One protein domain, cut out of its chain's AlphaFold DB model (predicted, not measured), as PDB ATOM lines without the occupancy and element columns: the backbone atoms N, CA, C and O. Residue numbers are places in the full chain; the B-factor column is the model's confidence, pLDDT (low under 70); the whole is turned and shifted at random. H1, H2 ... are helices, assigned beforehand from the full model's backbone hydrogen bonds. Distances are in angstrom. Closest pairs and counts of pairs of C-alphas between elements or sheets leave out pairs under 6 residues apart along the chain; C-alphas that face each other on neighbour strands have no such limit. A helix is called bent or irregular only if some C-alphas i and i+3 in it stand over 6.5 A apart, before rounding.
ATOM      1  N   ALA A   9     104.014  33.244  15.609       75.94
ATOM      2  CA  ALA A   9     102.752  32.877  16.252       75.94
ATOM      3  C   ALA A   9     101.962  31.779  15.510       75.94
ATOM      4  O   ALA A   9     101.455  30.851  16.138       75.94
ATOM      5  N   ARG A  10     101.879  31.826  14.171       75.75
ATOM      6  CA  ARG A  10     101.132  30.826  13.384       75.75
ATOM      7  C   ARG A  10     101.817  29.466  13.377       75.75
ATOM      8  O   ARG A  10     101.142  28.441  13.425       75.75
ATOM      9  N   LYS A  11     103.151  29.454  13.331       77.88
ATOM     10  CA  LYS A  11     103.930  28.215  13.432       77.88
ATOM     11  C   LYS A  11     103.729  27.566  14.803       77.88
ATOM     12  O   LYS A  11     103.508  26.362  14.868       77.88
ATOM     13  N   THR A  12     103.732  28.362  15.872       84.19
ATOM     14  CA  THR A  12     103.446  27.877  17.229       84.19
ATOM     15  C   THR A  12     102.031  27.316  17.340       84.19
ATOM     16  O   THR A  12     101.864  26.228  17.875       84.19
ATOM     17  N   MET A  13     101.026  27.994  16.775       85.44
ATOM     18  CA  MET A  13      99.636  27.511  16.768       85.44
ATOM     19  C   MET A  13      99.476  26.179  16.019       85.44
ATOM     20  O   MET A  13      98.782  25.294  16.506       85.44
ATOM     21  N   LEU A  14     100.159  25.996  14.878       84.81
ATOM     22  CA  LEU A  14     100.166  24.720  14.147       84.81
ATOM     23  C   LEU A  14     100.781  23.584  14.970       84.81
ATOM     24  O   LEU A  14     100.214  22.497  15.036       84.81
ATOM     25  N   ILE A  15     101.931  23.838  15.598       85.81
ATOM     26  CA  ILE A  15     102.621  22.842  16.427       85.81
ATOM     27  C   ILE A  15     101.771  22.494  17.652       85.81
ATOM     28  O   ILE A  15     101.596  21.317  17.952       85.81
ATOM     29  N   ALA A  16     101.201  23.499  18.321       88.25
ATOM     30  CA  ALA A  16     100.319  23.305  19.466       88.25
ATOM     31  C   ALA A  16      99.073  22.496  19.083       88.25
ATOM     32  O   ALA A  16      98.766  21.510  19.744       88.25
ATOM     33  N   GLY A  17      98.400  22.851  17.982       87.50
ATOM     34  CA  GLY A  17      97.245  22.102  17.484       87.50
ATOM     35  C   GLY A  17      97.588  20.648  17.163       87.50
ATOM     36  O   GLY A  17      96.864  19.745  17.581       87.50
ATOM     37  N   GLY A  18      98.721  20.410  16.495       87.94
ATOM     38  CA  GLY A  18      99.208  19.062  16.193       87.94
ATOM     39  C   GLY A  18      99.513  18.242  17.448       87.94
ATOM     40  O   GLY A  18      99.058  17.108  17.554       87.94
ATOM     41  N   LEU A  19     100.218  18.823  18.424       92.62
ATOM     42  CA  LEU A  19     100.531  18.162  19.696       92.62
ATOM     43  C   LEU A  19      99.273  17.831  20.501       92.62
ATOM     44  O   LEU A  19      99.146  16.710  20.982       92.62
ATOM     45  N   VAL A  20      98.330  18.771  20.618       91.38
ATOM     46  CA  VAL A  20      97.060  18.546  21.329       91.38
ATOM     47  C   VAL A  20      96.258  17.425  20.667       91.38
ATOM     48  O   VAL A  20      95.735  16.560  21.364       91.38
ATOM     49  N   GLY A  21      96.216  17.384  19.332       89.81
ATOM     50  CA  GLY A  21      95.556  16.302  18.594       89.81
ATOM     51  C   GLY A  21      96.230  14.945  18.806       89.81
ATOM     52  O   GLY A  21      95.556  13.936  18.987       89.81
ATOM     53  N   LEU A  22      97.563  14.917  18.860       91.69
ATOM     54  CA  LEU A  22      98.333  13.697  19.106       91.69
ATOM     55  C   LEU A  22      98.112  13.181  20.536       91.69
ATOM     56  O   LEU A  22      97.866  11.994  20.733       91.69
ATOM     57  N   ILE A  23      98.112  14.075  21.529       91.69
ATOM     58  CA  ILE A  23      97.796  13.732  22.923       91.69
ATOM     59  C   ILE A  23      96.368  13.191  23.036       91.69
ATOM     60  O   ILE A  23      96.143  12.194  23.726       91.69
ATOM     61  N   CYS A  24      95.418  13.815  22.334       92.00
ATOM     62  CA  CYS A  24      94.038  13.351  22.271       92.00
ATOM     63  C   CYS A  24      93.965  11.902  21.762       92.00
ATOM     64  O   CYS A  24      93.420  11.046  22.452       92.00
ATOM     65  N   LEU A  25      94.590  11.601  20.621       89.44
ATOM     66  CA  LEU A  25      94.534  10.274  19.999       89.44
ATOM     67  C   LEU A  25      95.290   9.186  20.775       89.44
ATOM     68  O   LEU A  25      94.834   8.048  20.816       89.44
ATOM     69  N   VAL A  26      96.442   9.510  21.368       91.69
ATOM     70  CA  VAL A  26      97.322   8.507  21.998       91.69
ATOM     71  C   VAL A  26      96.989   8.270  23.469       91.69
ATOM     72  O   VAL A  26      97.156   7.155  23.954       91.69
ATOM     73  N   PHE A  27      96.520   9.290  24.191       91.50
ATOM     74  CA  PHE A  27      96.312   9.190  25.638       91.50
ATOM     75  C   PHE A  27      94.849   9.343  26.042       91.50
ATOM     76  O   PHE A  27      94.339   8.519  26.798       91.50
ATOM     77  N   ILE A  28      94.173  10.391  25.566       89.38
ATOM     78  CA  ILE A  28      92.820  10.729  26.038       89.38
ATOM     79  C   ILE A  28      91.800   9.735  25.488       89.38
ATOM     80  O   ILE A  28      91.040   9.161  26.264       89.38
ATOM     81  N   TYR A  29      91.840   9.477  24.180       88.56
ATOM     82  CA  TYR A  29      90.906   8.579  23.515       88.56
ATOM     83  C   TYR A  29      90.980   7.140  24.048       88.56
ATOM     84  O   TYR A  29      89.935   6.634  24.451       88.56
ATOM     85  N   PRO A  30      92.152   6.476  24.162       88.19
ATOM     86  CA  PRO A  30      92.205   5.110  24.689       88.19
ATOM     87  C   PRO A  30      91.761   5.022  26.149       88.19
ATOM     88  O   PRO A  30      91.122   4.051  26.549       88.19
ATOM     89  N   LYS A  31      92.064   6.057  26.945       90.50
ATOM     90  CA  LYS A  31      91.631   6.135  28.339       90.50
ATOM     91  C   LYS A  31      90.110   6.230  28.439       90.50
ATOM     92  O   LYS A  31      89.523   5.430  29.157       90.50
ATOM     93  N   GLU A  32      89.477   7.159  27.721       86.94
ATOM     94  CA  GLU A  32      88.012   7.272  27.720       86.94
ATOM     95  C   GLU A  32      87.363   6.022  27.122       86.94
ATOM     96  O   GLU A  32      86.421   5.502  27.711       86.94
ATOM     97  N   HIS A  33      87.921   5.469  26.042       86.81
ATOM     98  CA  HIS A  33      87.428   4.245  25.408       86.81
ATOM     99  C   HIS A  33      87.399   3.051  26.368       86.81
ATOM    100  O   HIS A  33      86.442   2.285  26.360       86.81
ATOM    101  N   SER A  34      88.401   2.919  27.244       86.31
ATOM    102  CA  SER A  34      88.457   1.830  28.231       86.31
ATOM    103  C   SER A  34      87.358   1.885  29.301       86.31
ATOM    104  O   SER A  34      87.089   0.883  29.958       86.31
ATOM    105  N   THR A  35      86.724   3.047  29.481       85.38
ATOM    106  CA  THR A  35      85.700   3.291  30.510       85.38
ATOM    107  C   THR A  35      84.330   3.660  29.941       85.38
ATOM    108  O   THR A  35      83.352   3.693  30.684       85.38
ATOM    109  N   ALA A  36      84.251   3.965  28.645       82.69
ATOM    110  CA  ALA A  36      83.053   4.478  28.000       82.69
ATOM    111  C   ALA A  36      82.070   3.353  27.674       82.69
ATOM    112  O   ALA A  36      82.431   2.347  27.067       82.69
ATOM    113  N   SER A  37      80.804   3.565  28.028       81.19
ATOM    114  CA  SER A  37      79.687   2.709  27.604       81.19
ATOM    115  C   SER A  37      78.848   3.381  26.516       81.19
ATOM    116  O   SER A  37      78.204   2.701  25.720       81.19
ATOM    117  N   TYR A  38      78.885   4.714  26.450       82.00
ATOM    118  CA  TYR A  38      78.105   5.517  25.514       82.00
ATOM    119  C   TYR A  38      78.967   6.571  24.811       82.00
ATOM    120  O   TYR A  38      80.014   6.993  25.293       82.00
ATOM    121  N   VAL A  39      78.495   7.055  23.657       75.06
ATOM    122  CA  VAL A  39      79.178   8.105  22.873       75.06
ATOM    123  C   VAL A  39      79.313   9.414  23.663       75.06
ATOM    124  O   VAL A  39      80.261  10.170  23.468       75.06
ATOM    125  N   THR A  40      78.398   9.676  24.594       81.06
ATOM    126  CA  THR A  40      78.427  10.855  25.471       81.06
ATOM    127  C   THR A  40      79.610  10.869  26.436       81.06
ATOM    128  O   THR A  40      79.971  11.938  26.927       81.06
ATOM    129  N   ASP A  41      80.233   9.715  26.675       81.31
ATOM    130  CA  ASP A  41      81.334   9.572  27.628       81.31
ATOM    131  C   ASP A  41      82.663  10.090  27.051       81.31
ATOM    132  O   ASP A  41      83.598  10.352  27.798       81.31
ATOM    133  N   TYR A  42      82.733  10.329  25.734       85.06
ATOM    134  CA  TYR A  42      83.913  10.845  25.022       85.06
ATOM    135  C   TYR A  42      84.034  12.378  25.063       85.06
ATOM    136  O   TYR A  42      84.489  13.021  24.111       85.06
ATOM    137  N   SER A  43      83.578  13.002  26.149       87.50
ATOM    138  CA  SER A  43      83.512  14.462  26.256       87.50
ATOM    139  C   SER A  43      84.899  15.114  26.169       87.50
ATOM    140  O   SER A  43      85.074  16.105  25.444       87.50
ATOM    141  N   LEU A  44      85.928  14.552  26.826       86.00
ATOM    142  CA  LEU A  44      87.289  15.098  26.724       86.00
ATOM    143  C   LEU A  44      87.877  14.854  25.342       86.00
ATOM    144  O   LEU A  44      88.525  15.750  24.803       86.00
ATOM    145  N   THR A  45      87.638  13.693  24.734       88.62
ATOM    146  CA  THR A  45      88.085  13.413  23.366       88.62
ATOM    147  C   THR A  45      87.509  14.443  22.399       88.62
ATOM    148  O   THR A  45      88.269  15.111  21.700       88.62
ATOM    149  N   PHE A  46      86.192  14.657  22.384       86.75
ATOM    150  CA  PHE A  46      85.576  15.591  21.436       86.75
ATOM    151  C   PHE A  46      86.022  17.039  21.652       86.75
ATOM    152  O   PHE A  46      86.305  17.747  20.683       86.75
ATOM    153  N   THR A  47      86.143  17.486  22.901       87.69
ATOM    154  CA  THR A  47      86.590  18.857  23.206       87.69
ATOM    155  C   THR A  47      88.061  19.082  22.849       87.69
ATOM    156  O   THR A  47      88.413  20.107  22.253       87.69
ATOM    157  N   THR A  48      88.939  18.120  23.137       89.88
ATOM    158  CA  THR A  48      90.367  18.217  22.787       89.88
ATOM    159  C   THR A  48      90.610  18.092  21.283       89.88
ATOM    160  O   THR A  48      91.442  18.814  20.729       89.88
ATOM    161  N   LEU A  49      89.824  17.275  20.581       86.69
ATOM    162  CA  LEU A  49      89.881  17.185  19.123       86.69
ATOM    163  C   LEU A  49      89.369  18.474  18.459       86.69
ATOM    164  O   LEU A  49      89.994  18.980  17.526       86.69
ATOM    165  N   ALA A  50      88.280  19.059  18.971       86.81
ATOM    166  CA  ALA A  50      87.738  20.324  18.471       86.81
ATOM    167  C   ALA A  50      88.720  21.491  18.666       86.81
ATOM    168  O   ALA A  50      88.941  22.283  17.749       86.81
ATOM    169  N   THR A  51      89.355  21.582  19.837       88.56
ATOM    170  CA  THR A  51      90.377  22.607  20.107       88.56
ATOM    171  C   THR A  51      91.619  22.419  19.237       88.56
ATOM    172  O   THR A  51      92.107  23.395  18.662       88.56
ATOM    173  N   SER A  52      92.084  21.180  19.048       89.88
ATOM    174  CA  SER A  52      93.159  20.857  18.100       89.88
ATOM    175  C   SER A  52      92.810  21.297  16.674       89.88
ATOM    176  O   SER A  52      93.594  22.009  16.040       89.88
ATOM    177  N   ALA A  53      91.612  20.959  16.190       85.50
ATOM    178  CA  ALA A  53      91.151  21.332  14.857       85.50
ATOM    179  C   ALA A  53      91.076  22.856  14.672       85.50
ATOM    180  O   ALA A  53      91.511  23.369  13.642       85.50
ATOM    181  N   MET A  54      90.593  23.596  15.677       86.12
ATOM    182  CA  MET A  54      90.546  25.064  15.651       86.12
ATOM    183  C   MET A  54      91.944  25.692  15.618       86.12
ATOM    184  O   MET A  54      92.182  26.609  14.829       86.12
ATOM    185  N   LEU A  55      92.886  25.179  16.417       86.94
ATOM    186  CA  LEU A  55      94.282  25.634  16.420       86.94
ATOM    187  C   LEU A  55      94.969  25.368  15.077       86.94
ATOM    188  O   LEU A  55      95.659  26.243  14.549       86.94
ATOM    189  N   LEU A  56      94.744  24.189  14.494       84.81
ATOM    190  CA  LEU A  56      95.257  23.835  13.172       84.81
ATOM    191  C   LEU A  56      94.655  24.730  12.085       84.81
ATOM    192  O   LEU A  56      95.403  25.305  11.292       84.81
ATOM    193  N   LEU A  57      93.332  24.916  12.076       81.94
ATOM    194  CA  LEU A  57      92.639  25.817  11.151       81.94
ATOM    195  C   LEU A  57      93.195  27.237  11.238       81.94
ATOM    196  O   LEU A  57      93.557  27.813  10.210       81.94
ATOM    197  N   TYR A  58      93.316  27.794  12.444       83.19
ATOM    198  CA  TYR A  58      93.891  29.123  12.652       83.19
ATOM    199  C   TYR A  58      95.345  29.190  12.169       83.19
ATOM    200  O   TYR A  58      95.730  30.113  11.446       83.19
ATOM    201  N   GLY A  59      96.141  28.171  12.489       79.88
ATOM    202  CA  GLY A  59      97.511  28.025  12.022       79.88
ATOM    203  C   GLY A  59      97.627  28.098  10.495       79.88
ATOM    204  O   GLY A  59      98.333  28.964   9.960       79.88
ATOM    205  N   PHE A  60      96.874  27.257   9.779       73.75
ATOM    206  CA  PHE A  60      96.894  27.172   8.314       73.75
ATOM    207  C   PHE A  60      96.338  28.422   7.622       73.75
ATOM    208  O   PHE A  60      96.880  28.851   6.602       73.75
ATOM    209  N   THR A  61      95.300  29.052   8.174       75.00
ATOM    210  CA  THR A  61      94.524  30.098   7.476       75.00
ATOM    211  C   THR A  61      94.858  31.529   7.912       75.00
ATOM    212  O   THR A  61      94.628  32.477   7.150       75.00
ATOM    213  N   GLY A  62      95.449  31.710   9.097       77.19
ATOM    214  CA  GLY A  62      95.882  33.003   9.631       77.19
ATOM    215  C   GLY A  62      94.762  34.060   9.632       77.19
ATOM    216  O   GLY A  62      93.664  33.779  10.104       77.19
ATOM    217  N   PRO A  63      94.980  35.272   9.082       75.94
ATOM    218  CA  PRO A  63      94.000  36.368   9.139       75.94
ATOM    219  C   PRO A  63      92.704  36.091   8.361       75.94
ATOM    220  O   PRO A  63      91.704  36.776   8.551       75.94
ATOM    221  N   SER A  64      92.696  35.080   7.488       79.56
ATOM    222  CA  SER A  64      91.498  34.668   6.748       79.56
ATOM    223  C   SER A  64      90.647  33.615   7.465       79.56
ATOM    224  O   SER A  64      89.679  33.143   6.878       79.56
ATOM    225  N   PHE A  65      90.956  33.283   8.721       81.31
ATOM    226  CA  PHE A  65      90.296  32.257   9.537       81.31
ATOM    227  C   PHE A  65      88.766  32.220   9.423       81.31
ATOM    228  O   PHE A  65      88.204  31.184   9.066       81.31
ATOM    229  N   PHE A  66      88.090  33.357   9.606       82.62
ATOM    230  CA  PHE A  66      86.627  33.428   9.517       82.62
ATOM    231  C   PHE A  66      86.075  33.024   8.145       82.62
ATOM    232  O   PHE A  66      85.012  32.414   8.073       82.62
ATOM    233  N   LYS A  67      86.804  33.290   7.051       83.94
ATOM    234  CA  LYS A  67      86.391  32.866   5.702       83.94
ATOM    235  C   LYS A  67      86.428  31.345   5.560       83.94
ATOM    236  O   LYS A  67      85.554  30.774   4.917       83.94
ATOM    237  N   TYR A  68      87.417  30.688   6.167       84.44
ATOM    238  CA  TYR A  68      87.549  29.230   6.129       84.44
ATOM    239  C   TYR A  68      86.558  28.539   7.068       84.44
ATOM    240  O   TYR A  68      86.006  27.504   6.695       84.44
ATOM    241  N   ILE A  69      86.257  29.128   8.230       87.06
ATOM    242  CA  ILE A  69      85.142  28.666   9.074       87.06
ATOM    243  C   ILE A  69      83.829  28.762   8.308       87.06
ATOM    244  O   ILE A  69      83.099  27.779   8.234       87.06
ATOM    245  N   LEU A  70      83.549  29.916   7.696       89.12
ATOM    246  CA  LEU A  70      82.318  30.114   6.937       89.12
ATOM    247  C   LEU A  70      82.212  29.114   5.780       89.12
ATOM    248  O   LEU A  70      81.153  28.534   5.573       89.12
ATOM    249  N   PHE A  71      83.313  28.857   5.067       89.75
ATOM    250  CA  PHE A  71      83.350  27.826   4.029       89.75
ATOM    251  C   PHE A  71      83.086  26.424   4.592       89.75
ATOM    252  O   PHE A  71      82.337  25.666   3.988       89.75
ATOM    253  N   THR A  72      83.656  26.081   5.749       89.38
ATOM    254  CA  THR A  72      83.414  24.787   6.415       89.38
ATOM    255  C   THR A  72      81.944  24.637   6.795       89.38
ATOM    256  O   THR A  72      81.341  23.596   6.556       89.38
ATOM    257  N   PHE A  73      81.338  25.703   7.318       90.00
ATOM    258  CA  PHE A  73      79.921  25.742   7.662       90.00
ATOM    259  C   PHE A  73      79.018  25.599   6.426       90.00
ATOM    260  O   PHE A  73      78.110  24.773   6.412       90.00
ATOM    261  N   LEU A  74      79.313  26.336   5.350       91.81
ATOM    262  CA  LEU A  74      78.620  26.208   4.060       91.81
ATOM    263  C   LEU A  74      78.775  24.804   3.463       91.81
ATOM    264  O   LEU A  74      77.819  24.263   2.919       91.81
ATOM    265  N   SER A  75      79.959  24.205   3.583       90.56
ATOM    266  CA  SER A  75      80.241  22.846   3.116       90.56
ATOM    267  C   SER A  75      79.427  21.801   3.882       90.56
ATOM    268  O   SER A  75      78.849  20.907   3.263       90.56
ATOM    269  N   ALA A  76      79.301  21.963   5.202       90.00
ATOM    270  CA  ALA A  76      78.449  21.128   6.044       90.00
ATOM    271  C   ALA A  76      76.967  21.233   5.648       90.00
ATOM    272  O   ALA A  76      76.315  20.209   5.457       90.00
ATOM    273  N   ILE A  77      76.448  22.452   5.445       90.44
ATOM    274  CA  ILE A  77      75.061  22.670   4.991       90.44
ATOM    275  C   ILE A  77      74.835  22.072   3.603       90.44
ATOM    276  O   ILE A  77      73.802  21.449   3.363       90.44
ATOM    277  N   LEU A  78      75.786  22.249   2.687       89.75
ATOM    278  CA  LEU A  78      75.683  21.737   1.325       89.75
ATOM    279  C   LEU A  78      75.632  20.208   1.323       89.75
ATOM    280  O   LEU A  78      74.730  19.640   0.713       89.75
ATOM    281  N   CYS A  79      76.536  19.541   2.045       87.06
ATOM    282  CA  CYS A  79      76.539  18.079   2.134       87.06
ATOM    283  C   CYS A  79      75.291  17.553   2.853       87.06
ATOM    284  O   CYS A  79      74.675  16.604   2.373       87.06
ATOM    285  N   ALA A  80      74.848  18.205   3.932       87.00
ATOM    286  CA  ALA A  80      73.582  17.877   4.582       87.00
ATOM    287  C   ALA A  80      72.392  18.029   3.621       87.00
ATOM    288  O   ALA A  80      71.562  17.137   3.518       87.00
ATOM    289  N   THR A  81      72.327  19.108   2.840       86.56
ATOM    290  CA  THR A  81      71.255  19.300   1.850       86.56
ATOM    291  C   THR A  81      71.283  18.219   0.768       86.56
ATOM    292  O   THR A  81      70.235  17.690   0.410       86.56
ATOM    293  N   PHE A  82      72.465  17.835   0.275       84.81
ATOM    294  CA  PHE A  82      72.596  16.745  -0.698       84.81
ATOM    295  C   PHE A  82      72.090  15.412  -0.145       84.81
ATOM    296  O   PHE A  82      71.308  14.731  -0.806       84.81
ATOM    297  N   TRP A  83      72.480  15.069   1.083       82.38
ATOM    298  CA  TRP A  83      71.987  13.873   1.762       82.38
ATOM    299  C   TRP A  83      70.484  13.938   2.034       82.38
ATOM    300  O   TRP A  83      69.791  12.936   1.880       82.38
ATOM    301  N   TYR A  84      69.960  15.114   2.377       80.25
ATOM    302  CA  TYR A  84      68.529  15.330   2.577       80.25
ATOM    303  C   TYR A  84      67.725  15.068   1.306       80.25
ATOM    304  O   TYR A  84      66.708  14.381   1.355       80.25
ATOM    305  N   VAL A  85      68.202  15.570   0.164       80.31
ATOM    306  CA  VAL A  85      67.581  15.318  -1.141       80.31
ATOM    307  C   VAL A  85      67.721  13.848  -1.538       80.31
ATOM    308  O   VAL A  85      66.803  13.299  -2.124       80.31
ATOM    309  N   TYR A  86      68.823  13.175  -1.204       75.00
ATOM    310  CA  TYR A  86      68.981  11.743  -1.485       75.00
ATOM    311  C   TYR A  86      68.054  10.854  -0.627       75.00
ATOM    312  O   TYR A  86      67.550   9.837  -1.093       75.00
ATOM    313  N   SER A  87      67.765  11.277   0.605       69.44
ATOM    314  CA  SER A  87      66.969  10.578   1.626       69.44
ATOM    315  C   SER A  87      65.443  10.572   1.366       69.44
ATOM    316  O   SER A  87      64.646  10.573   2.309       69.44
ATOM    317  N   PHE A  88      64.993  10.576   0.108       59.34
ATOM    318  CA  PHE A  88      63.584  10.797  -0.263       59.34
ATOM    319  C   PHE A  88      62.572   9.811   0.361       59.34
ATOM    320  O   PHE A  88      61.377  10.099   0.339       59.34
ATOM    321  N   TRP A  89      63.015   8.670   0.906       58.28
ATOM    322  CA  TRP A  89      62.143   7.527   1.181       58.28
ATOM    323  C   TRP A  89      61.831   7.253   2.661       58.28
ATOM    324  O   TRP A  89      60.852   6.557   2.906       58.28
ATOM    325  N   ASP A  90      62.557   7.803   3.652       65.50
ATOM    326  CA  ASP A  90      62.277   7.445   5.057       65.50
ATOM    327  C   ASP A  90      62.686   8.473   6.135       65.50
ATOM    328  O   ASP A  90      63.665   9.207   5.997       65.50
ATOM    329  N   ILE A  91      61.962   8.504   7.263       65.44
ATOM    330  CA  ILE A  91      62.240   9.404   8.409       65.44
ATOM    331  C   ILE A  91      63.573   9.048   9.083       65.44
ATOM    332  O   ILE A  91      64.314   9.938   9.499       65.44
ATOM    333  N   TRP A  92      63.917   7.761   9.131       60.53
ATOM    334  CA  TRP A  92      65.200   7.287   9.657       60.53
ATOM    335  C   TRP A  92      66.385   7.712   8.781       60.53
ATOM    336  O   TRP A  92      67.452   8.043   9.297       60.53
ATOM    337  N   GLN A  93      66.177   7.815   7.466       63.44
ATOM    338  CA  GLN A  93      67.190   8.329   6.545       63.44
ATOM    339  C   GLN A  93      67.394   9.846   6.710       63.44
ATOM    340  O   GLN A  93      68.519  10.328   6.584       63.44
ATOM    341  N   LYS A  94      66.361  10.603   7.121       66.44
ATOM    342  CA  LYS A  94      66.508  12.035   7.455       66.44
ATOM    343  C   LYS A  94      67.404  12.260   8.669       66.44
ATOM    344  O   LYS A  94      68.076  13.283   8.747       66.44
ATOM    345  N   LEU A  95      67.451  11.308   9.601       67.19
ATOM    346  CA  LEU A  95      68.396  11.342  10.718       67.19
ATOM    347  C   LEU A  95      69.828  11.081  10.226       67.19
ATOM    348  O   LEU A  95      70.757  11.772  10.644       67.19
ATOM    349  N   ALA A  96      69.999  10.168   9.264       63.56
ATOM    350  CA  ALA A  96      71.289   9.905   8.625       63.56
ATOM    351  C   ALA A  96      71.873  11.155   7.939       63.56
ATOM    352  O   ALA A  96      73.084  11.336   7.928       63.56
ATOM    353  N   VAL A  97      71.042  12.091   7.472       69.25
ATOM    354  CA  VAL A  97      71.491  13.396   6.947       69.25
ATOM    355  C   VAL A  97      72.330  14.180   7.957       69.25
ATOM    356  O   VAL A  97      73.341  14.783   7.598       69.25
ATOM    357  N   VAL A  98      71.920  14.181   9.225       71.81
ATOM    358  CA  VAL A  98      72.610  14.918  10.290       71.81
ATOM    359  C   VAL A  98      73.884  14.181  10.699       71.81
ATOM    360  O   VAL A  98      74.918  14.813  10.893       71.81
ATOM    361  N   TRP A  99      73.829  12.848  10.764       73.06
ATOM    362  CA  TRP A  99      74.947  12.002  11.200       73.06
ATOM    363  C   TRP A  99      76.015  11.751  10.129       73.06
ATOM    364  O   TRP A  99      77.170  11.525  10.469       73.06
ATOM    365  N   ILE A 100      75.659  11.812   8.847       79.31
ATOM    366  CA  ILE A 100      76.556  11.542   7.713       79.31
ATOM    367  C   ILE A 100      76.842  12.842   6.958       79.31
ATOM    368  O   ILE A 100      78.000  13.175   6.704       79.31
ATOM    369  N   GLY A 101      75.810  13.623   6.635       82.25
ATOM    370  CA  GLY A 101      75.930  14.828   5.811       82.25
ATOM    371  C   GLY A 101      76.727  15.958   6.465       82.25
ATOM    372  O   GLY A 101      77.595  16.546   5.820       82.25
ATOM    373  N   ILE A 102      76.494  16.244   7.750       85.19
ATOM    374  CA  ILE A 102      77.239  17.302   8.456       85.19
ATOM    375  C   ILE A 102      78.716  16.904   8.644       85.19
ATOM    376  O   ILE A 102      79.581  17.680   8.224       85.19
ATOM    377  N   PRO A 103      79.056  15.717   9.197       85.94
ATOM    378  CA  PRO A 103      80.457  15.333   9.381       85.94
ATOM    379  C   PRO A 103      81.219  15.193   8.061       85.94
ATOM    380  O   PRO A 103      82.352  15.672   7.965       85.94
ATOM    381  N   SER A 104      80.597  14.619   7.024       87.38
ATOM    382  CA  SER A 104      81.218  14.499   5.698       87.38
ATOM    383  C   SER A 104      81.551  15.860   5.089       87.38
ATOM    384  O   SER A 104      82.650  16.029   4.558       87.38
ATOM    385  N   GLY A 105      80.675  16.861   5.221       87.75
ATOM    386  CA  GLY A 105      80.953  18.219   4.751       87.75
ATOM    387  C   GLY A 105      82.101  18.890   5.506       87.75
ATOM    388  O   GLY A 105      83.002  19.458   4.889       87.75
ATOM    389  N   ILE A 106      82.144  18.752   6.835       88.44
ATOM    390  CA  ILE A 106      83.253  19.284   7.648       88.44
ATOM    391  C   ILE A 106      84.587  18.658   7.218       88.44
ATOM    392  O   ILE A 106      85.558  19.376   6.966       88.44
ATOM    393  N   ILE A 107      84.640  17.331   7.084       88.25
ATOM    394  CA  ILE A 107      85.863  16.613   6.693       88.25
ATOM    395  C   ILE A 107      86.261  16.957   5.257       88.25
ATOM    396  O   ILE A 107      87.439  17.197   4.991       88.25
ATOM    397  N   THR A 108      85.293  17.078   4.346       91.06
ATOM    398  CA  THR A 108      85.534  17.512   2.963       91.06
ATOM    399  C   THR A 108      86.191  18.881   2.915       91.06
ATOM    400  O   THR A 108      87.204  19.045   2.234       91.06
ATOM    401  N   ALA A 109      85.676  19.855   3.666       88.06
ATOM    402  CA  ALA A 109      86.271  21.183   3.740       88.06
ATOM    403  C   ALA A 109      87.705  21.145   4.294       88.06
ATOM    404  O   ALA A 109      88.603  21.755   3.710       88.06
ATOM    405  N   LEU A 110      87.946  20.386   5.369       86.94
ATOM    406  CA  LEU A 110      89.275  20.251   5.975       86.94
ATOM    407  C   LEU A 110      90.293  19.623   5.013       86.94
ATOM    408  O   LEU A 110      91.368  20.188   4.798       86.94
ATOM    409  N   VAL A 111      89.948  18.495   4.384       87.06
ATOM    410  CA  VAL A 111      90.814  17.813   3.408       87.06
ATOM    411  C   VAL A 111      91.052  18.701   2.189       87.06
ATOM    412  O   VAL A 111      92.190  18.831   1.731       87.06
ATOM    413  N   PHE A 112      90.013  19.383   1.703       89.06
ATOM    414  CA  PHE A 112      90.135  20.345   0.613       89.06
ATOM    415  C   PHE A 112      91.113  21.472   0.957       89.06
ATOM    416  O   PHE A 112      91.938  21.832   0.119       89.06
ATOM    417  N   PHE A 113      91.090  22.011   2.179       84.56
ATOM    418  CA  PHE A 113      92.042  23.044   2.592       84.56
ATOM    419  C   PHE A 113      93.482  22.536   2.632       84.56
ATOM    420  O   PHE A 113      94.377  23.234   2.147       84.56
ATOM    421  N   ILE A 114      93.707  21.328   3.156       81.75
ATOM    422  CA  ILE A 114      95.035  20.700   3.204       81.75
ATOM    423  C   ILE A 114      95.562  20.470   1.785       81.75
ATOM    424  O   ILE A 114      96.673  20.893   1.462       81.75
ATOM    425  N   LEU A 115      94.759  19.868   0.906       82.00
ATOM    426  CA  LEU A 115      95.146  19.611  -0.483       82.00
ATOM    427  C   LEU A 115      95.332  20.902  -1.272       82.00
ATOM    428  O   LEU A 115      96.291  21.025  -2.031       82.00
ATOM    429  N   ARG A 116      94.476  21.904  -1.057       81.06
ATOM    430  CA  ARG A 116      94.636  23.224  -1.669       81.06
ATOM    431  C   ARG A 116      95.961  23.860  -1.260       81.06
ATOM    432  O   ARG A 116      96.652  24.425  -2.105       81.06
ATOM    433  N   TYR A 117      96.335  23.745   0.013       74.75
ATOM    434  CA  TYR A 117      97.623  24.217   0.513       74.75
ATOM    435  C   TYR A 117      98.804  23.443  -0.099       74.75
ATOM    436  O   TYR A 117      99.746  24.053  -0.605       74.75
ATOM    437  N   LEU A 118      98.743  22.110  -0.126       73.00
ATOM    438  CA  LEU A 118      99.827  21.269  -0.643       73.00
ATOM    439  C   LEU A 118     100.018  21.382  -2.161       73.00
ATOM    440  O   LEU A 118     101.155  21.470  -2.616       73.00
ATOM    441  N   LEU A 119      98.934  21.391  -2.938       70.31
ATOM    442  CA  LEU A 119      98.983  21.338  -4.403       70.31
ATOM    443  C   LEU A 119      99.153  22.718  -5.045       70.31
ATOM    444  O   LEU A 119      99.876  22.845  -6.029       70.31
ATOM    445  N   PHE A 120      98.503  23.756  -4.508       64.50
ATOM    446  CA  PHE A 120      98.447  25.068  -5.167       64.50
ATOM    447  C   PHE A 120      99.349  26.127  -4.527       64.50
ATOM    448  O   PHE A 120      99.697  27.094  -5.197       64.50
ATOM    449  N   LEU A 121      99.729  25.983  -3.252       58.16
ATOM    450  CA  LEU A 121     100.551  26.981  -2.546       58.16
ATOM    451  C   LEU A 121     102.023  26.571  -2.387       58.16
ATOM    452  O   LEU A 121     102.855  27.443  -2.137       58.16
ATOM    453  N   ARG A 122     102.364  25.284  -2.554       50.69
ATOM    454  CA  ARG A 122     103.747  24.781  -2.439       50.69
ATOM    455  C   ARG A 122     104.604  25.057  -3.682       50.69
ATOM    456  O   ARG A 122     105.789  25.330  -3.535       50.69
ATOM    457  N   ASN A 123     104.016  25.064  -4.880       48.66
ATOM    458  CA  ASN A 123     104.726  25.354  -6.132       48.66
ATOM    459  C   ASN A 123     104.713  26.858  -6.440       48.66
ATOM    460  O   ASN A 123     103.982  27.325  -7.308       48.66
ATOM    461  N   LYS A 124     105.518  27.624  -5.699       46.94
ATOM    462  CA  LYS A 124     105.713  29.070  -5.914       46.94
ATOM    463  C   LYS A 124     106.792  29.426  -6.952       46.94
ATOM    464  O   LYS A 124     107.044  30.609  -7.134       46.94
ATOM    465  N   ASP A 125     107.380  28.448  -7.644       44.38
ATOM    466  CA  ASP A 125     108.425  28.693  -8.657       44.38
ATOM    467  C   ASP A 125     107.899  28.982 -10.071       44.38
ATOM    468  O   ASP A 125     108.675  29.318 -10.963       44.38
ATOM    469  N   GLN A 126     106.589  28.903 -10.314       44.03
ATOM    470  CA  GLN A 126     106.050  29.284 -11.621       44.03
ATOM    471  C   GLN A 126     105.651  30.757 -11.623       44.03
ATOM    472  O   GLN A 126     104.558  31.148 -11.210       44.03
ATOM    473  N   SER A 127     106.600  31.569 -12.088       36.97
ATOM    474  CA  SER A 127     106.442  32.982 -12.390       36.97
ATOM    475  C   SER A 127     105.172  33.255 -13.200       36.97
ATOM    476  O   SER A 127     104.980  32.696 -14.277       36.97
ATOM    477  N   ILE A 128     104.347  34.165 -12.685       49.41
ATOM    478  CA  ILE A 128     103.746  35.283 -13.424       49.41
ATOM    479  C   ILE A 128     103.418  34.967 -14.896       49.41
ATOM    480  O   ILE A 128     104.101  35.414 -15.808       49.41
ATOM    481  N   GLN A 129     102.314  34.260 -15.128       40.66
ATOM    482  CA  GLN A 129     101.505  34.445 -16.334       40.66
ATOM    483  C   GLN A 129     100.027  34.430 -15.926       40.66
ATOM    484  O   GLN A 129      99.375  33.391 -15.844       40.66
ATOM    485  N   HIS A 130      99.484  35.611 -15.623       42.94
ATOM    486  CA  HIS A 130      98.049  35.842 -15.806       42.94
ATOM    487  C   HIS A 130      97.751  35.699 -17.315       42.94
ATOM    488  O   HIS A 130      98.576  36.184 -18.087       42.94
ATOM    489  N   PRO A 131      96.631  35.104 -17.781       47.44
ATOM    490  CA  PRO A 131      95.395  34.786 -17.066       47.44
ATOM    491  C   PRO A 131      94.861  33.359 -17.344       47.44
ATOM    492  O   PRO A 131      94.646  32.949 -18.480       47.44
ATOM    493  N   LYS A 132      94.519  32.609 -16.294       51.19
ATOM    494  CA  LYS A 132      93.558  31.487 -16.381       51.19
ATOM    495  C   LYS A 132      92.837  31.316 -15.043       51.19
ATOM    496  O   LYS A 132      92.777  30.240 -14.454       51.19
ATOM    497  N   THR A 133      92.325  32.433 -14.532       54.66
ATOM    498  CA  THR A 133      91.627  32.533 -13.242       54.66
ATOM    499  C   THR A 133      90.405  31.609 -13.195       54.66
ATOM    500  O   THR A 133      90.150  30.985 -12.168       54.66
ATOM    501  N   SER A 134      89.713  31.425 -14.327       57.31
ATOM    502  CA  SER A 134      88.601  30.476 -14.470       57.31
ATOM    503  C   SER A 134      89.046  29.016 -14.356       57.31
ATOM    504  O   SER A 134      88.430  28.249 -13.625       57.31
ATOM    505  N   ASN A 135      90.148  28.625 -15.003       67.12
ATOM    506  CA  ASN A 135      90.615  27.235 -14.988       67.12
ATOM    507  C   ASN A 135      91.110  26.799 -13.605       67.12
ATOM    508  O   ASN A 135      90.969  25.633 -13.248       67.12
ATOM    509  N   LEU A 136      91.689  27.711 -12.819       72.50
ATOM    510  CA  LEU A 136      92.107  27.419 -11.445       72.50
ATOM    511  C   LEU A 136      90.908  27.245 -10.510       72.50
ATOM    512  O   LEU A 136      90.888  26.291  -9.736       72.50
ATOM    513  N   LEU A 137      89.903  28.122 -10.611       75.44
ATOM    514  CA  LEU A 137      88.662  27.980  -9.846       75.44
ATOM    515  C   LEU A 137      87.919  26.704 -10.239       75.44
ATOM    516  O   LEU A 137      87.517  25.947  -9.365       75.44
ATOM    517  N   LEU A 138      87.825  26.404 -11.533       81.69
ATOM    518  CA  LEU A 138      87.193  25.185 -12.032       81.69
ATOM    519  C   LEU A 138      87.912  23.925 -11.536       81.69
ATOM    520  O   LEU A 138      87.256  23.000 -11.067       81.69
ATOM    521  N   LYS A 139      89.252  23.904 -11.533       81.56
ATOM    522  CA  LYS A 139      90.033  22.810 -10.924       81.56
ATOM    523  C   LYS A 139      89.768  22.670  -9.424       81.56
ATOM    524  O   LYS A 139      89.693  21.550  -8.932       81.56
ATOM    525  N   GLN A 140      89.626  23.779  -8.698       83.88
ATOM    526  CA  GLN A 140      89.320  23.762  -7.264       83.88
ATOM    527  C   GLN A 140      87.894  23.274  -6.985       83.88
ATOM    528  O   GLN A 140      87.709  22.471  -6.077       83.88
ATOM    529  N   VAL A 141      86.909  23.697  -7.779       86.19
ATOM    530  CA  VAL A 141      85.522  23.220  -7.668       86.19
ATOM    531  C   VAL A 141      85.437  21.734  -8.010       86.19
ATOM    532  O   VAL A 141      84.842  20.982  -7.249       86.19
ATOM    533  N   LEU A 142      86.084  21.286  -9.091       87.94
ATOM    534  CA  LEU A 142      86.140  19.864  -9.447       87.94
ATOM    535  C   LEU A 142      86.806  19.025  -8.355       87.94
ATOM    536  O   LEU A 142      86.276  17.980  -7.991       87.94
ATOM    537  N   LEU A 143      87.926  19.495  -7.797       88.62
ATOM    538  CA  LEU A 143      88.588  18.829  -6.676       88.62
ATOM    539  C   LEU A 143      87.668  18.745  -5.453       88.62
ATOM    540  O   LEU A 143      87.591  17.697  -4.822       88.62
ATOM    541  N   TYR A 144      86.966  19.831  -5.122       90.75
ATOM    542  CA  TYR A 144      86.024  19.850  -4.005       90.75
ATOM    543  C   TYR A 144      84.865  18.871  -4.221       90.75
ATOM    544  O   TYR A 144      84.571  18.089  -3.324       90.75
ATOM    545  N   ILE A 145      84.242  18.869  -5.405       90.38
ATOM    546  CA  ILE A 145      83.152  17.940  -5.742       90.38
ATOM    547  C   ILE A 145      83.644  16.493  -5.655       90.38
ATOM    548  O   ILE A 145      82.988  15.659  -5.039       90.38
ATOM    549  N   PHE A 146      84.819  16.206  -6.217       91.50
ATOM    550  CA  PHE A 146      85.433  14.883  -6.143       91.50
ATOM    551  C   PHE A 146      85.640  14.433  -4.689       91.50
ATOM    552  O   PHE A 146      85.234  13.333  -4.323       91.50
ATOM    553  N   LEU A 147      86.202  15.299  -3.840       90.94
ATOM    554  CA  LEU A 147      86.391  15.007  -2.416       90.94
ATOM    555  C   LEU A 147      85.062  14.803  -1.686       90.94
ATOM    556  O   LEU A 147      84.951  13.862  -0.909       90.94
ATOM    557  N   ALA A 148      84.061  15.643  -1.956       87.81
ATOM    558  CA  ALA A 148      82.741  15.538  -1.344       87.81
ATOM    559  C   ALA A 148      82.090  14.185  -1.653       87.81
ATOM    560  O   ALA A 148      81.523  13.563  -0.759       87.81
ATOM    561  N   ILE A 149      82.215  13.703  -2.895       88.12
ATOM    562  CA  ILE A 149      81.711  12.389  -3.312       88.12
ATOM    563  C   ILE A 149      82.470  11.274  -2.594       88.12
ATOM    564  O   ILE A 149      81.840  10.435  -1.955       88.12
ATOM    565  N   VAL A 150      83.807  11.279  -2.648       88.75
ATOM    566  CA  VAL A 150      84.639  10.241  -2.009       88.75
ATOM    567  C   VAL A 150      84.346  10.156  -0.511       88.75
ATOM    568  O   VAL A 150      84.091   9.074   0.008       88.75
ATOM    569  N   ILE A 151      84.320  11.293   0.183       88.81
ATOM    570  CA  ILE A 151      84.079  11.344   1.629       88.81
ATOM    571  C   ILE A 151      82.635  10.965   1.957       88.81
ATOM    572  O   ILE A 151      82.405  10.244   2.922       88.81
ATOM    573  N   SER A 152      81.657  11.367   1.147       84.50
ATOM    574  CA  SER A 152      80.270  10.929   1.349       84.50
ATOM    575  C   SER A 152      80.118   9.415   1.199       84.50
ATOM    576  O   SER A 152      79.413   8.804   1.995       84.50
ATOM    577  N   ILE A 153      80.803   8.794   0.232       82.12
ATOM    578  CA  ILE A 153      80.805   7.332   0.054       82.12
ATOM    579  C   ILE A 153      81.457   6.638   1.254       82.12
ATOM    580  O   ILE A 153      80.906   5.657   1.750       82.12
ATOM    581  N   LEU A 154      82.581   7.169   1.754       83.44
ATOM    582  CA  LEU A 154      83.244   6.660   2.962       83.44
ATOM    583  C   LEU A 154      82.300   6.658   4.169       83.44
ATOM    584  O   LEU A 154      82.238   5.684   4.909       83.44
ATOM    585  N   PHE A 155      81.535   7.734   4.356       77.94
ATOM    586  CA  PHE A 155      80.568   7.814   5.449       77.94
ATOM    587  C   PHE A 155      79.325   6.943   5.230       77.94
ATOM    588  O   PHE A 155      78.751   6.470   6.204       77.94
ATOM    589  N   LEU A 156      78.914   6.713   3.978       75.94
ATOM    590  CA  LEU A 156      77.778   5.848   3.650       75.94
ATOM    591  C   LEU A 156      78.080   4.373   3.916       75.94
ATOM    592  O   LEU A 156      77.255   3.678   4.501       75.94
ATOM    593  N   LYS A 157      79.236   3.893   3.454       71.38
ATOM    594  CA  LYS A 157      79.645   2.496   3.638       71.38
ATOM    595  C   LYS A 157      80.268   2.225   5.011       71.38
ATOM    596  O   LYS A 157      80.415   1.071   5.391       71.38
ATOM    597  N   GLY A 158      80.628   3.270   5.757       64.88
ATOM    598  CA  GLY A 158      81.340   3.138   7.025       64.88
ATOM    599  C   GLY A 158      82.806   2.727   6.840       64.88
ATOM    600  O   GLY A 158      83.343   2.723   5.733       64.88
ATOM    601  N   GLY A 159      83.476   2.397   7.947       56.16
ATOM    602  CA  GLY A 159      84.897   2.016   7.958       56.16
ATOM    603  C   GLY A 159      85.205   0.671   7.287       56.16
ATOM    604  O   GLY A 159      86.334   0.466   6.847       56.16
ATOM    605  N   ASP A 160      84.202  -0.195   7.135       57.59
ATOM    606  CA  ASP A 160      84.374  -1.579   6.673       57.59
ATOM    607  C   ASP A 160      84.433  -1.719   5.144       57.59
ATOM    608  O   ASP A 160      84.776  -2.775   4.619       57.59
ATOM    609  N   TRP A 161      84.194  -0.634   4.403       56.16
ATOM    610  CA  TRP A 161      84.248  -0.618   2.935       56.16
ATOM    611  C   TRP A 161      85.600  -1.075   2.356       56.16
ATOM    612  O   TRP A 161      85.649  -1.590   1.239       56.16
ATOM    613  N   TRP A 162      86.697  -0.867   3.096       51.91
ATOM    614  CA  TRP A 162      88.024  -1.344   2.713       51.91
ATOM    615  C   TRP A 162      88.092  -2.868   2.810       51.91
ATOM    616  O   TRP A 162      88.625  -3.494   1.910       51.91
ATOM    617  N   PHE A 163      87.496  -3.483   3.832       52.06
ATOM    618  CA  PHE A 163      87.448  -4.943   3.939       52.06
ATOM    619  C   PHE A 163      86.630  -5.563   2.796       52.06
ATOM    620  O   PHE A 163      87.119  -6.479   2.144       52.06
ATOM    621  N   GLU A 164      85.480  -4.978   2.440       56.97
ATOM    622  CA  GLU A 164      84.653  -5.454   1.314       56.97
ATOM    623  C   GLU A 164      85.362  -5.406  -0.055       56.97
ATOM    624  O   GLU A 164      85.047  -6.200  -0.936       56.97
ATOM    625  N   LEU A 165      86.300  -4.473  -0.260       56.34
ATOM    626  CA  LEU A 165      87.044  -4.307  -1.520       56.34
ATOM    627  C   LEU A 165      88.197  -5.304  -1.697       56.34
ATOM    628  O   LEU A 165      88.631  -5.525  -2.824       56.34
ATOM    629  N   PHE A 166      88.723  -5.848  -0.599       57.91
ATOM    630  CA  PHE A 166      89.820  -6.825  -0.614       57.91
ATOM    631  C   PHE A 166      89.341  -8.265  -0.398       57.91
ATOM    632  O   PHE A 166      90.135  -9.192  -0.544       57.91
ATOM    633  N   GLU A 167      88.066  -8.451  -0.056       51.53
ATOM    634  CA  GLU A 167      87.433  -9.761   0.124       51.53
ATOM    635  C   GLU A 167      86.665 -10.239  -1.131       51.53
ATOM    636  O   GLU A 167      86.200 -11.378  -1.169       51.53
ATOM    637  N   SER A 168      86.582  -9.401  -2.177       45.81
ATOM    638  CA  SER A 168      86.058  -9.733  -3.518       45.81
ATOM    639  C   SER A 168      87.163 -10.048  -4.522       45.81
ATOM    640  O   SER A 168      86.995 -11.004  -5.309       45.81
TER     641      SER A 168
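What this domain is: This is residues 9 to 168 of the 168 residues of an uncharacterized protein of Pedobacter sp (UniProt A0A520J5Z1). What is the overall shape? The longest helix, H2, bends sharply into two arms: H2a makes a helical hairpin with H1, while H2b joins H3 and H4 in a group of crossed helices. Three stretches stick out: residues 34 to 40, residues 121 to 135, of which 133 to 135 belong to H4, and the tail of residues 163 to 168, of which 163 to 166 belong to H5. How is it made up? The 160 printed residues hold five named helices, H1 to H5 in chain order, and no named strand, and the class is all helix. The whole is only just loose, close to compact, with a radius of gyration of the C-alphas of 18.4 A and spans of 57 by 43 by 35 A.

How they stand to each other: Where does the longest helix turn? H2, residues 43 to 86, was assigned as one helix by its hydrogen bonds but is bent, C-alphas 60 and 63 being 9.7 A apart. Its arms H2a, residues 43 to 60, and H2b, residues 63 to 86, only just touch, with 3 pairs of C-alphas within 8 A, closest at Tyr 58 and Phe 65, 5.7 A, at a steep tilt of 58 degrees. What touches each arm? H1, residues 9 to 35, forms a hairpin with H2a, opposite ways at a shallow tilt of 19 degrees, the closest C-alphas being those of Gly 17 and Ser 52, 4.3 A. H3, residues 91 to 121, forms a hairpin with H2b at a steep tilt of 39 degrees, closest at the C-alphas of Ala 80 and Gly 101, 4.0 A. What lies farther along? H4, residues 133 to 157, forms a hairpin with H3 at a steep tilt of 42 degrees, closest at the C-alphas of Thr 108 and Ala 148, 5.5 A. H5, residues 161 to 166, is close to H4 but not clearly touching, about perpendicular at 85 degrees, with the C-alphas of Leu 154 and Trp 161 7.3 A apart. How complete are the backbones? Every O i to N i+4 pair is within hydrogen-bond range in H2a, H4 and H5, against 20 of 23 in H1, 19 of 20 in H2b and 24 of 27 in H3.

Where its parts are: How long are the helices? From first to last C-alpha, H1 measures 37.0 A, H2a 25.7 A, H2b 36.7 A, H3 43.6 A, H4 36.5 A and H5 9.1 A. Where are the anchors? C-alpha 9 begins H1 at (102.752, 32.877, 16.252), and C-alpha 166 ends H5 at (89.820, -6.825, -0.614).

The domain as a whole: How far does it reach? The two C-alphas farthest apart, those of Thr 35 and Gln 129, are 58.4 A apart, and the printed part has no cut. Which link is long? The link from H3 to H4 is long, with 11 residues. Where is confidence low? The pLDDT is under 70 at residues 87 to 97, 120 to 135 and 158 to 168.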